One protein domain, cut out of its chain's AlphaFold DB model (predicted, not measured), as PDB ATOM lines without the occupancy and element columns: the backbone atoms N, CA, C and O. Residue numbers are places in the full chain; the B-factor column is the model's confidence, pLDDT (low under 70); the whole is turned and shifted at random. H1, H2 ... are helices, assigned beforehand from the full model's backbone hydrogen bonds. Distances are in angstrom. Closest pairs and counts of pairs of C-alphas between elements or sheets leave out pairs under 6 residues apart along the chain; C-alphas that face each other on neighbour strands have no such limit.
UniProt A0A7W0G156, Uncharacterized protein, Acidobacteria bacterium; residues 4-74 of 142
ATOM      1  N   THR A   4     168.626 203.685 234.978       88.12
ATOM      2  CA  THR A   4     169.733 203.630 235.943       88.12
ATOM      3  C   THR A   4     170.670 204.832 235.814       88.12
ATOM      4  O   THR A   4     171.051 205.435 236.817       88.12
ATOM      5  N   GLU A   5     171.030 205.221 234.588       85.94
ATOM      6  CA  GLU A   5     171.871 206.401 234.346       85.94
ATOM      7  C   GLU A   5     171.183 207.693 234.786       85.94
ATOM      8  O   GLU A   5     171.839 208.582 235.333       85.94
ATOM      9  N   LYS A   6     169.866 207.793 234.573       89.44
ATOM     10  CA  LYS A   6     169.062 208.937 235.007       89.44
ATOM     11  C   LYS A   6     169.068 209.066 236.532       89.44
ATOM     12  O   LYS A   6     169.473 210.104 237.051       89.44
ATOM     13  N   ARG A   7     168.726 207.986 237.242       90.69
ATOM     14  CA  ARG A   7     168.704 207.947 238.715       90.69
ATOM     15  C   ARG A   7     170.058 208.280 239.326       90.69
ATOM     16  O   ARG A   7     170.130 209.011 240.307       90.69
ATOM     17  N   ARG A   8     171.147 207.796 238.720       88.00
ATOM     18  CA  ARG A   8     172.506 208.133 239.160       88.00
ATOM     19  C   ARG A   8     172.777 209.634 239.053       88.00
ATOM     20  O   ARG A   8     173.332 210.209 239.981       88.00
ATOM     21  N   ARG A   9     172.396 210.276 237.941       88.38
ATOM     22  CA  ARG A   9     172.578 211.730 237.771       88.38
ATOM     23  C   ARG A   9     171.778 212.524 238.800       88.38
ATOM     24  O   ARG A   9     172.325 213.445 239.395       88.38
ATOM     25  N   GLU A  10     170.518 212.154 239.022       92.38
ATOM     26  CA  GLU A  10     169.646 212.808 240.008       92.38
ATOM     27  C   GLU A  10     170.201 212.672 241.429       92.38
ATOM     28  O   GLU A  10     170.271 213.658 242.164       92.38
ATOM     29  N   PHE A  11     170.674 211.476 241.788       93.75
ATOM     30  CA  PHE A  11     171.325 211.236 243.072       93.75
ATOM     31  C   PHE A  11     172.567 212.112 243.254       93.75
ATOM     32  O   PHE A  11     172.676 212.797 244.266       93.75
ATOM     33  N   VAL A  12     173.482 212.133 242.278       94.06
ATOM     34  CA  VAL A  12     174.725 212.914 242.388       94.06
ATOM     35  C   VAL A  12     174.426 214.411 242.492       94.06
ATOM     36  O   VAL A  12     175.034 215.091 243.313       94.06
ATOM     37  N   ALA A  13     173.461 214.920 241.722       93.19
ATOM     38  CA  ALA A  13     173.037 216.315 241.820       93.19
ATOM     39  C   ALA A  13     172.505 216.654 243.224       93.19
ATOM     40  O   ALA A  13     172.960 217.626 243.828       93.19
ATOM     41  N   SER A  14     171.609 215.817 243.764       94.06
ATOM     42  CA  SER A  14     171.076 215.960 245.126       94.06
ATOM     43  C   SER A  14     172.185 215.908 246.181       94.06
ATOM     44  O   SER A  14     172.281 216.788 247.035       94.06
ATOM     45  N   TRP A  15     173.088 214.932 246.067       93.56
ATOM     46  CA  TRP A  15     174.211 214.742 246.981       93.56
ATOM     47  C   TRP A  15     175.138 215.959 247.026       93.56
ATOM     48  O   TRP A  15     175.474 216.434 248.109       93.56
ATOM     49  N   THR A  16     175.503 216.520 245.865       94.00
ATOM     50  CA  THR A  16     176.355 217.722 245.816       94.00
ATOM     51  C   THR A  16     175.697 218.980 246.377       94.00
ATOM     52  O   THR A  16     176.406 219.920 246.718       94.00
ATOM     53  N   GLY A  17     174.364 219.009 246.481       92.44
ATOM     54  CA  GLY A  17     173.623 220.082 247.147       92.44
ATOM     55  C   GLY A  17     173.444 219.873 248.656       92.44
ATOM     56  O   GLY A  17     172.859 220.723 249.325       92.44
ATOM     57  N   GLY A  18     173.906 218.744 249.200       95.50
ATOM     58  CA  GLY A  18     173.794 218.417 250.616       95.50
ATOM     59  C   GLY A  18     174.726 219.254 251.495       95.50
ATOM     60  O   GLY A  18     175.834 219.609 251.096       95.50
ATOM     61  N   LYS A  19     174.296 219.517 252.736       95.19
ATOM     62  CA  LYS A  19     175.046 220.333 253.705       95.19
ATOM     63  C   LYS A  19     176.459 219.802 253.959       95.19
ATOM     64  O   LYS A  19     177.406 220.579 253.938       95.19
ATOM     65  N   ASP A  20     176.600 218.499 254.181       93.88
ATOM     66  CA  ASP A  20     177.895 217.896 254.520       93.88
ATOM     67  C   ASP A  20     178.871 217.948 253.340       93.88
ATOM     68  O   ASP A  20     180.063 218.195 253.520       93.88
ATOM     69  N   PHE A  21     178.356 217.797 252.116       95.44
ATOM     70  CA  PHE A  21     179.151 218.000 250.911       95.44
ATOM     71  C   PHE A  21     179.581 219.467 250.784       95.44
ATOM     72  O   PHE A  21     180.755 219.749 250.548       95.44
ATOM     73  N   GLY A  22     178.657 220.403 251.013       94.81
ATOM     74  CA  GLY A  22     178.939 221.837 251.005       94.81
ATOM     75  C   GLY A  22     180.041 222.231 251.991       94.81
ATOM     76  O   GLY A  22     180.990 222.906 251.609       94.81
ATOM     77  N   VAL A  23     180.013 221.714 253.227       96.00
ATOM     78  CA  VAL A  23     181.068 221.958 254.235       96.00
ATOM     79  C   VAL A  23     182.466 221.613 253.712       96.00
ATOM     80  O   VAL A  23     183.433 222.305 254.025       96.00
ATOM     81  N   LEU A  24     182.585 220.551 252.915       94.56
ATOM     82  CA  LEU A  24     183.870 220.082 252.405       94.56
ATOM     83  C   LEU A  24     184.318 220.799 251.134       94.56
ATOM     84  O   LEU A  24     185.525 220.913 250.916       94.56
ATOM     85  N   TYR A  25     183.384 221.238 250.286       96.56
ATOM     86  CA  TYR A  25     183.673 221.616 248.900       96.56
ATOM     87  C   TYR A  25     183.211 223.020 248.492       96.56
ATOM     88  O   TYR A  25     183.666 223.522 247.458       96.56
ATOM     89  N   ASP A  26     182.360 223.678 249.279       94.75
ATOM     90  CA  ASP A  26     181.963 225.059 249.019       94.75
ATOM     91  C   ASP A  26     183.135 226.024 249.215       94.75
ATOM     92  O   ASP A  26     184.110 225.750 249.914       94.75
ATOM     93  N   GLY A  27     183.085 227.153 248.508       94.81
ATOM     94  CA  GLY A  27     184.175 228.134 248.477       94.81
ATOM     95  C   GLY A  27     185.406 227.720 247.659       94.81
ATOM     96  O   GLY A  27     186.217 228.584 247.342       94.81
ATOM     97  N   LYS A  28     185.536 226.449 247.248       97.81
ATOM     98  CA  LYS A  28     186.645 226.003 246.387       97.81
ATOM     99  C   LYS A  28     186.508 226.533 244.963       97.81
ATOM    100  O   LYS A  28     185.444 226.406 244.341       97.81
ATOM    101  N   SER A  29     187.611 227.039 244.417       98.25
ATOM    102  CA  SER A  29     187.750 227.288 242.982       98.25
ATOM    103  C   SER A  29     187.587 225.987 242.173       98.25
ATOM    104  O   SER A  29     187.708 224.890 242.730       98.25
ATOM    105  N   PRO A  30     187.343 226.058 240.850       98.38
ATOM    106  CA  PRO A  30     187.244 224.867 240.005       98.38
ATOM    107  C   PRO A  30     188.440 223.913 240.135       98.38
ATOM    108  O   PRO A  30     188.253 222.701 240.227       98.38
ATOM    109  N   ALA A  31     189.662 224.450 240.199       98.12
ATOM    110  CA  ALA A  31     190.875 223.652 240.334       98.12
ATOM    111  C   ALA A  31     190.986 222.987 241.714       98.12
ATOM    112  O   ALA A  31     191.283 221.798 241.791       98.12
ATOM    113  N   GLU A  32     190.704 223.725 242.792       98.31
ATOM    114  CA  GLU A  32     190.734 223.191 244.162       98.31
ATOM    115  C   GLU A  32     189.639 222.149 244.398       98.31
ATOM    116  O   GLU A  32     189.847 221.189 245.138       98.31
ATOM    117  N   TYR A  33     188.470 222.321 243.776       98.19
ATOM    118  CA  TYR A  33     187.382 221.350 243.834       98.19
ATOM    119  C   TYR A  33     187.792 220.027 243.179       98.19
ATOM    120  O   TYR A  33     187.660 218.972 243.794       98.19
ATOM    121  N   VAL A  34     188.342 220.088 241.962       98.06
ATOM    122  CA  VAL A  34     188.834 218.909 241.231       98.06
ATOM    123  C   VAL A  34     189.949 218.205 242.011       98.06
ATOM    124  O   VAL A  34     189.906 216.986 242.170       98.06
ATOM    125  N   ASP A  35     190.900 218.958 242.569       97.62
ATOM    126  CA  ASP A  35     191.980 218.399 243.389       97.62
ATOM    127  C   ASP A  35     191.473 217.721 244.654       97.62
ATOM    128  O   ASP A  35     191.897 216.613 244.976       97.62
ATOM    129  N   ALA A  36     190.546 218.366 245.363       97.44
ATOM    130  CA  ALA A  36     189.974 217.812 246.581       97.44
ATOM    131  C   ALA A  36     189.214 216.505 246.305       97.44
ATOM    132  O   ALA A  36     189.267 215.585 247.122       97.44
ATOM    133  N   LEU A  37     188.539 216.395 245.157       97.19
ATOM    134  CA  LEU A  37     187.877 215.158 244.744       97.19
ATOM    135  C   LEU A  37     188.877 214.044 244.422       97.19
ATOM    136  O   LEU A  37     188.728 212.940 244.942       97.19
ATOM    137  N   PHE A  38     189.915 214.316 243.627       96.88
ATOM    138  CA  PHE A  38     190.940 213.308 243.326       96.88
ATOM    139  C   PHE A  38     191.703 212.858 244.576       96.88
ATOM    140  O   PHE A  38     191.966 211.666 244.740       96.88
ATOM    141  N   ALA A  39     192.005 213.791 245.483       94.94
ATOM    142  CA  ALA A  39     192.634 213.483 246.761       94.94
ATOM    143  C   ALA A  39     191.741 212.586 247.631       94.94
ATOM    144  O   ALA A  39     192.224 211.592 248.174       94.94
ATOM    145  N   ASN A  40     190.441 212.887 247.720       93.44
ATOM    146  CA  ASN A  40     189.484 212.058 248.451       93.44
ATOM    147  C   ASN A  40     189.357 210.653 247.840       93.44
ATOM    148  O   ASN A  40     189.416 209.666 248.569       93.44
ATOM    149  N   ALA A  41     189.312 210.565 246.509       92.69
ATOM    150  CA  ALA A  41     189.288 209.308 245.764       92.69
ATOM    151  C   ALA A  41     190.633 208.553 245.776       92.69
ATOM    152  O   ALA A  41     190.750 207.480 245.187       92.69
ATOM    153  N   ARG A  42     191.688 209.113 246.396       90.50
ATOM    154  CA  ARG A  42     193.059 208.562 246.392       90.50
ATOM    155  C   ARG A  42     193.546 208.224 244.975       90.50
ATOM    156  O   ARG A  42     194.298 207.266 244.747       90.50
ATOM    157  N   LEU A  43     193.104 209.018 244.007       91.50
ATOM    158  CA  LEU A  43     193.477 208.919 242.607       91.50
ATOM    159  C   LEU A  43     194.584 209.926 242.300       91.50
ATOM    160  O   LEU A  43     194.621 211.031 242.836       91.50
ATOM    161  N   LYS A  44     195.491 209.531 241.406       90.81
ATOM    162  CA  LYS A  44     196.517 210.414 240.853       90.81
ATOM    163  C   LYS A  44     196.196 210.613 239.376       90.81
ATOM    164  O   LYS A  44     196.577 209.756 238.581       90.81
ATOM    165  N   PRO A  45     195.434 211.658 239.017       90.62
ATOM    166  CA  PRO A  45     195.092 211.901 237.626       90.62
ATOM    167  C   PRO A  45     196.332 212.315 236.837       90.62
ATOM    168  O   PRO A  45     197.270 212.902 237.385       90.62
ATOM    169  N   ASP A  46     196.291 212.086 235.530       91.75
ATOM    170  CA  ASP A  46     197.196 212.777 234.622       91.75
ATOM    171  C   ASP A  46     196.965 214.301 234.692       91.75
ATOM    172  O   ASP A  46     195.833 214.774 234.862       91.75
ATOM    173  N   ALA A  47     198.041 215.082 234.550       94.38
ATOM    174  CA  ALA A  47     197.983 216.538 234.655       94.38
ATOM    175  C   ALA A  47     197.023 217.159 233.626       94.38
ATOM    176  O   ALA A  47     196.298 218.102 233.957       94.38
ATOM    177  N   SER A  48     196.967 216.611 232.407       95.25
ATOM    178  CA  SER A  48     196.070 217.085 231.350       95.25
ATOM    179  C   SER A  48     194.604 216.774 231.657       95.25
ATOM    180  O   SER A  48     193.750 217.645 231.496       95.25
ATOM    181  N   ALA A  49     194.307 215.580 232.183       92.19
ATOM    182  CA  ALA A  49     192.950 215.178 232.554       92.19
ATOM    183  C   ALA A  49     192.396 216.048 233.694       92.19
ATOM    184  O   ALA A  49     191.272 216.552 233.620       92.19
ATOM    185  N   ARG A  50     193.217 216.296 234.723       96.81
ATOM    186  CA  ARG A  50     192.880 217.211 235.822       96.81
ATOM    187  C   ARG A  50     192.653 218.639 235.312       96.81
ATOM    188  O   ARG A  50     191.649 219.255 235.670       96.81
ATOM    189  N   ALA A  51     193.549 219.158 234.469       97.38
ATOM    190  CA  ALA A  51     193.414 220.498 233.897       97.38
ATOM    191  C   ALA A  51     192.150 220.634 233.030       97.38
ATOM    192  O   ALA A  51     191.451 221.642 233.129       97.38
ATOM    193  N   ALA A  52     191.808 219.608 232.246       97.56
ATOM    194  CA  ALA A  52     190.603 219.590 231.424       97.56
ATOM    195  C   ALA A  52     189.323 219.672 232.273       97.56
ATOM    196  O   ALA A  52     188.450 220.486 231.980       97.56
ATOM    197  N   LEU A  53     189.211 218.884 233.349       97.88
ATOM    198  CA  LEU A  53     188.051 218.950 234.249       97.88
ATOM    199  C   LEU A  53     187.929 220.318 234.930       97.88
ATOM    200  O   LEU A  53     186.836 220.883 234.975       97.88
ATOM    201  N   ALA A  54     189.043 220.868 235.421       98.38
ATOM    202  CA  ALA A  54     189.059 222.176 236.070       98.38
ATOM    203  C   ALA A  54     188.697 223.312 235.099       98.38
ATOM    204  O   ALA A  54     187.895 224.176 235.450       98.38
ATOM    205  N   GLY A  55     189.238 223.285 233.877       98.50
ATOM    206  CA  GLY A  55     188.945 224.271 232.835       98.50
ATOM    207  C   GLY A  55     187.476 224.249 232.420       98.50
ATOM    208  O   GLY A  55     186.813 225.281 232.449       98.50
ATOM    209  N   ARG A  56     186.927 223.063 232.134       98.56
ATOM    210  CA  ARG A  56     185.512 222.907 231.754       98.56
ATOM    211  C   ARG A  56     184.554 223.323 232.872       98.56
ATOM    212  O   ARG A  56     183.516 223.917 232.595       98.56
ATOM    213  N   LEU A  57     184.903 223.052 234.132       98.31
ATOM    214  CA  LEU A  57     184.145 223.545 235.284       98.31
ATOM    215  C   LEU A  57     184.236 225.075 235.414       98.31
ATOM    216  O   LEU A  57     183.224 225.724 235.653       98.31
ATOM    217  N   GLY A  58     185.422 225.661 235.225       98.12
ATOM    218  CA  GLY A  58     185.622 227.114 235.269       98.12
ATOM    219  C   GLY A  58     184.898 227.873 234.155       98.12
ATOM    220  O   GLY A  58     184.410 228.973 234.389       98.12
ATOM    221  N   ASN A  59     184.755 227.251 232.985       98.00
ATOM    222  CA  ASN A  59     183.998 227.785 231.852       98.00
ATOM    223  C   ASN A  59     182.477 227.581 231.978       98.00
ATOM    224  O   ASN A  59     181.727 228.036 231.118       98.00
ATOM    225  N   GLY A  60     182.005 226.865 233.006       97.12
ATOM    226  CA  GLY A  60     180.587 226.529 233.176       97.12
ATOM    227  C   GLY A  60     180.061 225.459 232.210       97.12
ATOM    228  O   GLY A  60     178.854 225.250 232.132       97.12
ATOM    229  N   GLU A  61     180.940 224.756 231.492       98.06
ATOM    230  CA  GLU A  61     180.570 223.641 230.606       98.06
ATOM    231  C   GLU A  61     180.197 222.377 231.388       98.06
ATOM    232  O   GLU A  61     179.448 221.529 230.899       98.06
ATOM    233  N   LEU A  62     180.758 222.233 232.592       97.44
ATOM    234  CA  LEU A  62     180.430 221.179 233.541       97.44
ATOM    235  C   LEU A  62     179.930 221.780 234.849       97.44
ATOM    236  O   LEU A  62     180.458 222.775 235.339       97.44
ATOM    237  N   THR A  63     178.967 221.109 235.469       96.44
ATOM    238  CA  THR A  63     178.596 221.362 236.861       96.44
ATOM    239  C   THR A  63     179.524 220.608 237.816       96.44
ATOM    240  O   THR A  63     180.134 219.595 237.459       96.44
ATOM    241  N   ARG A  64     179.578 221.037 239.084       96.81
ATOM    242  CA  ARG A  64     180.281 220.300 240.154       96.81
ATOM    243  C   ARG A  64     179.802 218.847 240.284       96.81
ATOM    244  O   ARG A  64     180.623 217.958 240.512       96.81
ATOM    245  N   ALA A  65     178.506 218.606 240.077       96.44
ATOM    246  CA  ALA A  65     177.908 217.273 240.063       96.44
ATOM    247  C   ALA A  65     178.429 216.412 238.903       96.44
ATOM    248  O   ALA A  65     178.743 215.242 239.098       96.44
ATOM    249  N   GLN A  66     178.578 216.984 237.704       96.38
ATOM    250  CA  GLN A  66     179.125 216.260 236.552       96.38
ATOM    251  C   GLN A  66     180.613 215.941 236.725       96.38
ATOM    252  O   GLN A  66     181.043 214.850 236.358       96.38
ATOM    253  N   VAL A  67     181.392 216.848 237.324       97.12
ATOM    254  CA  VAL A  67     182.795 216.573 237.673       97.12
ATOM    255  C   VAL A  67     182.889 215.445 238.705       97.12
ATOM    256  O   VAL A  67     183.644 214.500 238.491       97.12
ATOM    257  N   LEU A  68     182.082 215.491 239.774       96.75
ATOM    258  CA  LEU A  68     182.014 214.403 240.758       96.75
ATOM    259  C   LEU A  68     181.636 213.078 240.090       96.75
ATOM    260  O   LEU A  68     182.296 212.072 240.322       96.75
ATOM    261  N   GLN A  69     180.618 213.077 239.229       95.06
ATOM    262  CA  GLN A  69     180.193 211.881 238.504       95.06
ATOM    263  C   GLN A  69     181.300 211.321 237.602       95.06
ATOM    264  O   GLN A  69     181.437 210.105 237.511       95.06
ATOM    265  N   SER A  70     182.082 212.187 236.950       94.56
ATOM    266  CA  SER A  70     183.205 211.768 236.107       94.56
ATOM    267  C   SER A  70     184.296 211.069 236.914       94.56
ATOM    268  O   SER A  70     184.804 210.052 236.466       94.56
ATOM    269  N   ILE A  71     184.648 211.598 238.089       95.44
ATOM    270  CA  ILE A  71     185.693 211.020 238.951       95.44
ATOM    271  C   ILE A  71     185.181 209.754 239.651       95.44
ATOM    272  O   ILE A  71     185.889 208.758 239.731       95.44
ATOM    273  N   ALA A  72     183.931 209.761 240.119       93.38
ATOM    274  CA  ALA A  72     183.305 208.605 240.759       93.38
ATOM    275  C   ALA A  72     183.059 207.434 239.790       93.38
ATOM    276  O   ALA A  72     182.888 206.300 240.226       93.38
ATOM    277  N   GLY A  73     183.000 207.713 238.485       91.31
ATOM    278  CA  GLY A  73     182.879 206.713 237.427       91.31
ATOM    279  C   GLY A  73     184.215 206.226 236.864       91.31
ATOM    280  O   GLY A  73     184.196 205.566 235.832       91.31
ATOM    281  N   ASP A  74     185.346 206.581 237.475       92.69
ATOM    282  CA  ASP A  74     186.669 206.143 237.031       92.69
ATOM    283  C   ASP A  74     186.882 204.648 237.336       92.69
ATOM    284  O   ASP A  74     186.772 204.210 238.486       92.69
TER     285      ASP A  74
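What this domain is: This is residues 4 to 74 of the 142 residues of an uncharacterized protein of Acidobacteria bacterium (UniProt A0A7W0G156). The longest helix, H1, and the crossed helices H3 and H4 stand on two sides of H5, which sits in the middle; H2 bridges H1 and H3 at one end, where residues 18 to 23 stick out. The printed part has 71 residues with five named helices, H1 to H5, no named strand, class all helix. It is compact, radius of gyration of the C-alphas 11.6 A, spanning 30 by 26 by 26 A.

Where its parts are: H1, residues 4 to 16, runs 18.4 A from C-alpha 4 at (169.733, 203.630, 235.943). H2 is residues 19 to 25, H3 30 to 40, H4 47 to 58, and H5 64 to 72, ending at C-alpha 72 (183.305, 208.605, 240.759).

How they stand to each other: H1 touches H5 at a steep tilt of 61 degrees, closest C-alphas Ala 13 and Ala 65, 5.3 A. H5 touches H3, closest C-alphas Leu 37 and Leu 68, 7.1 A. H3 touches H4, closest C-alphas Ala 31 and Ala 54, 4.9 A. Every O i to N i+4 pair is within hydrogen-bond range in H1, H3, H4 and H5, and 2 of 3 in H2.

The domain as a whole: The printed part has no cut and no long link; no printed residue is under pLDDT 70.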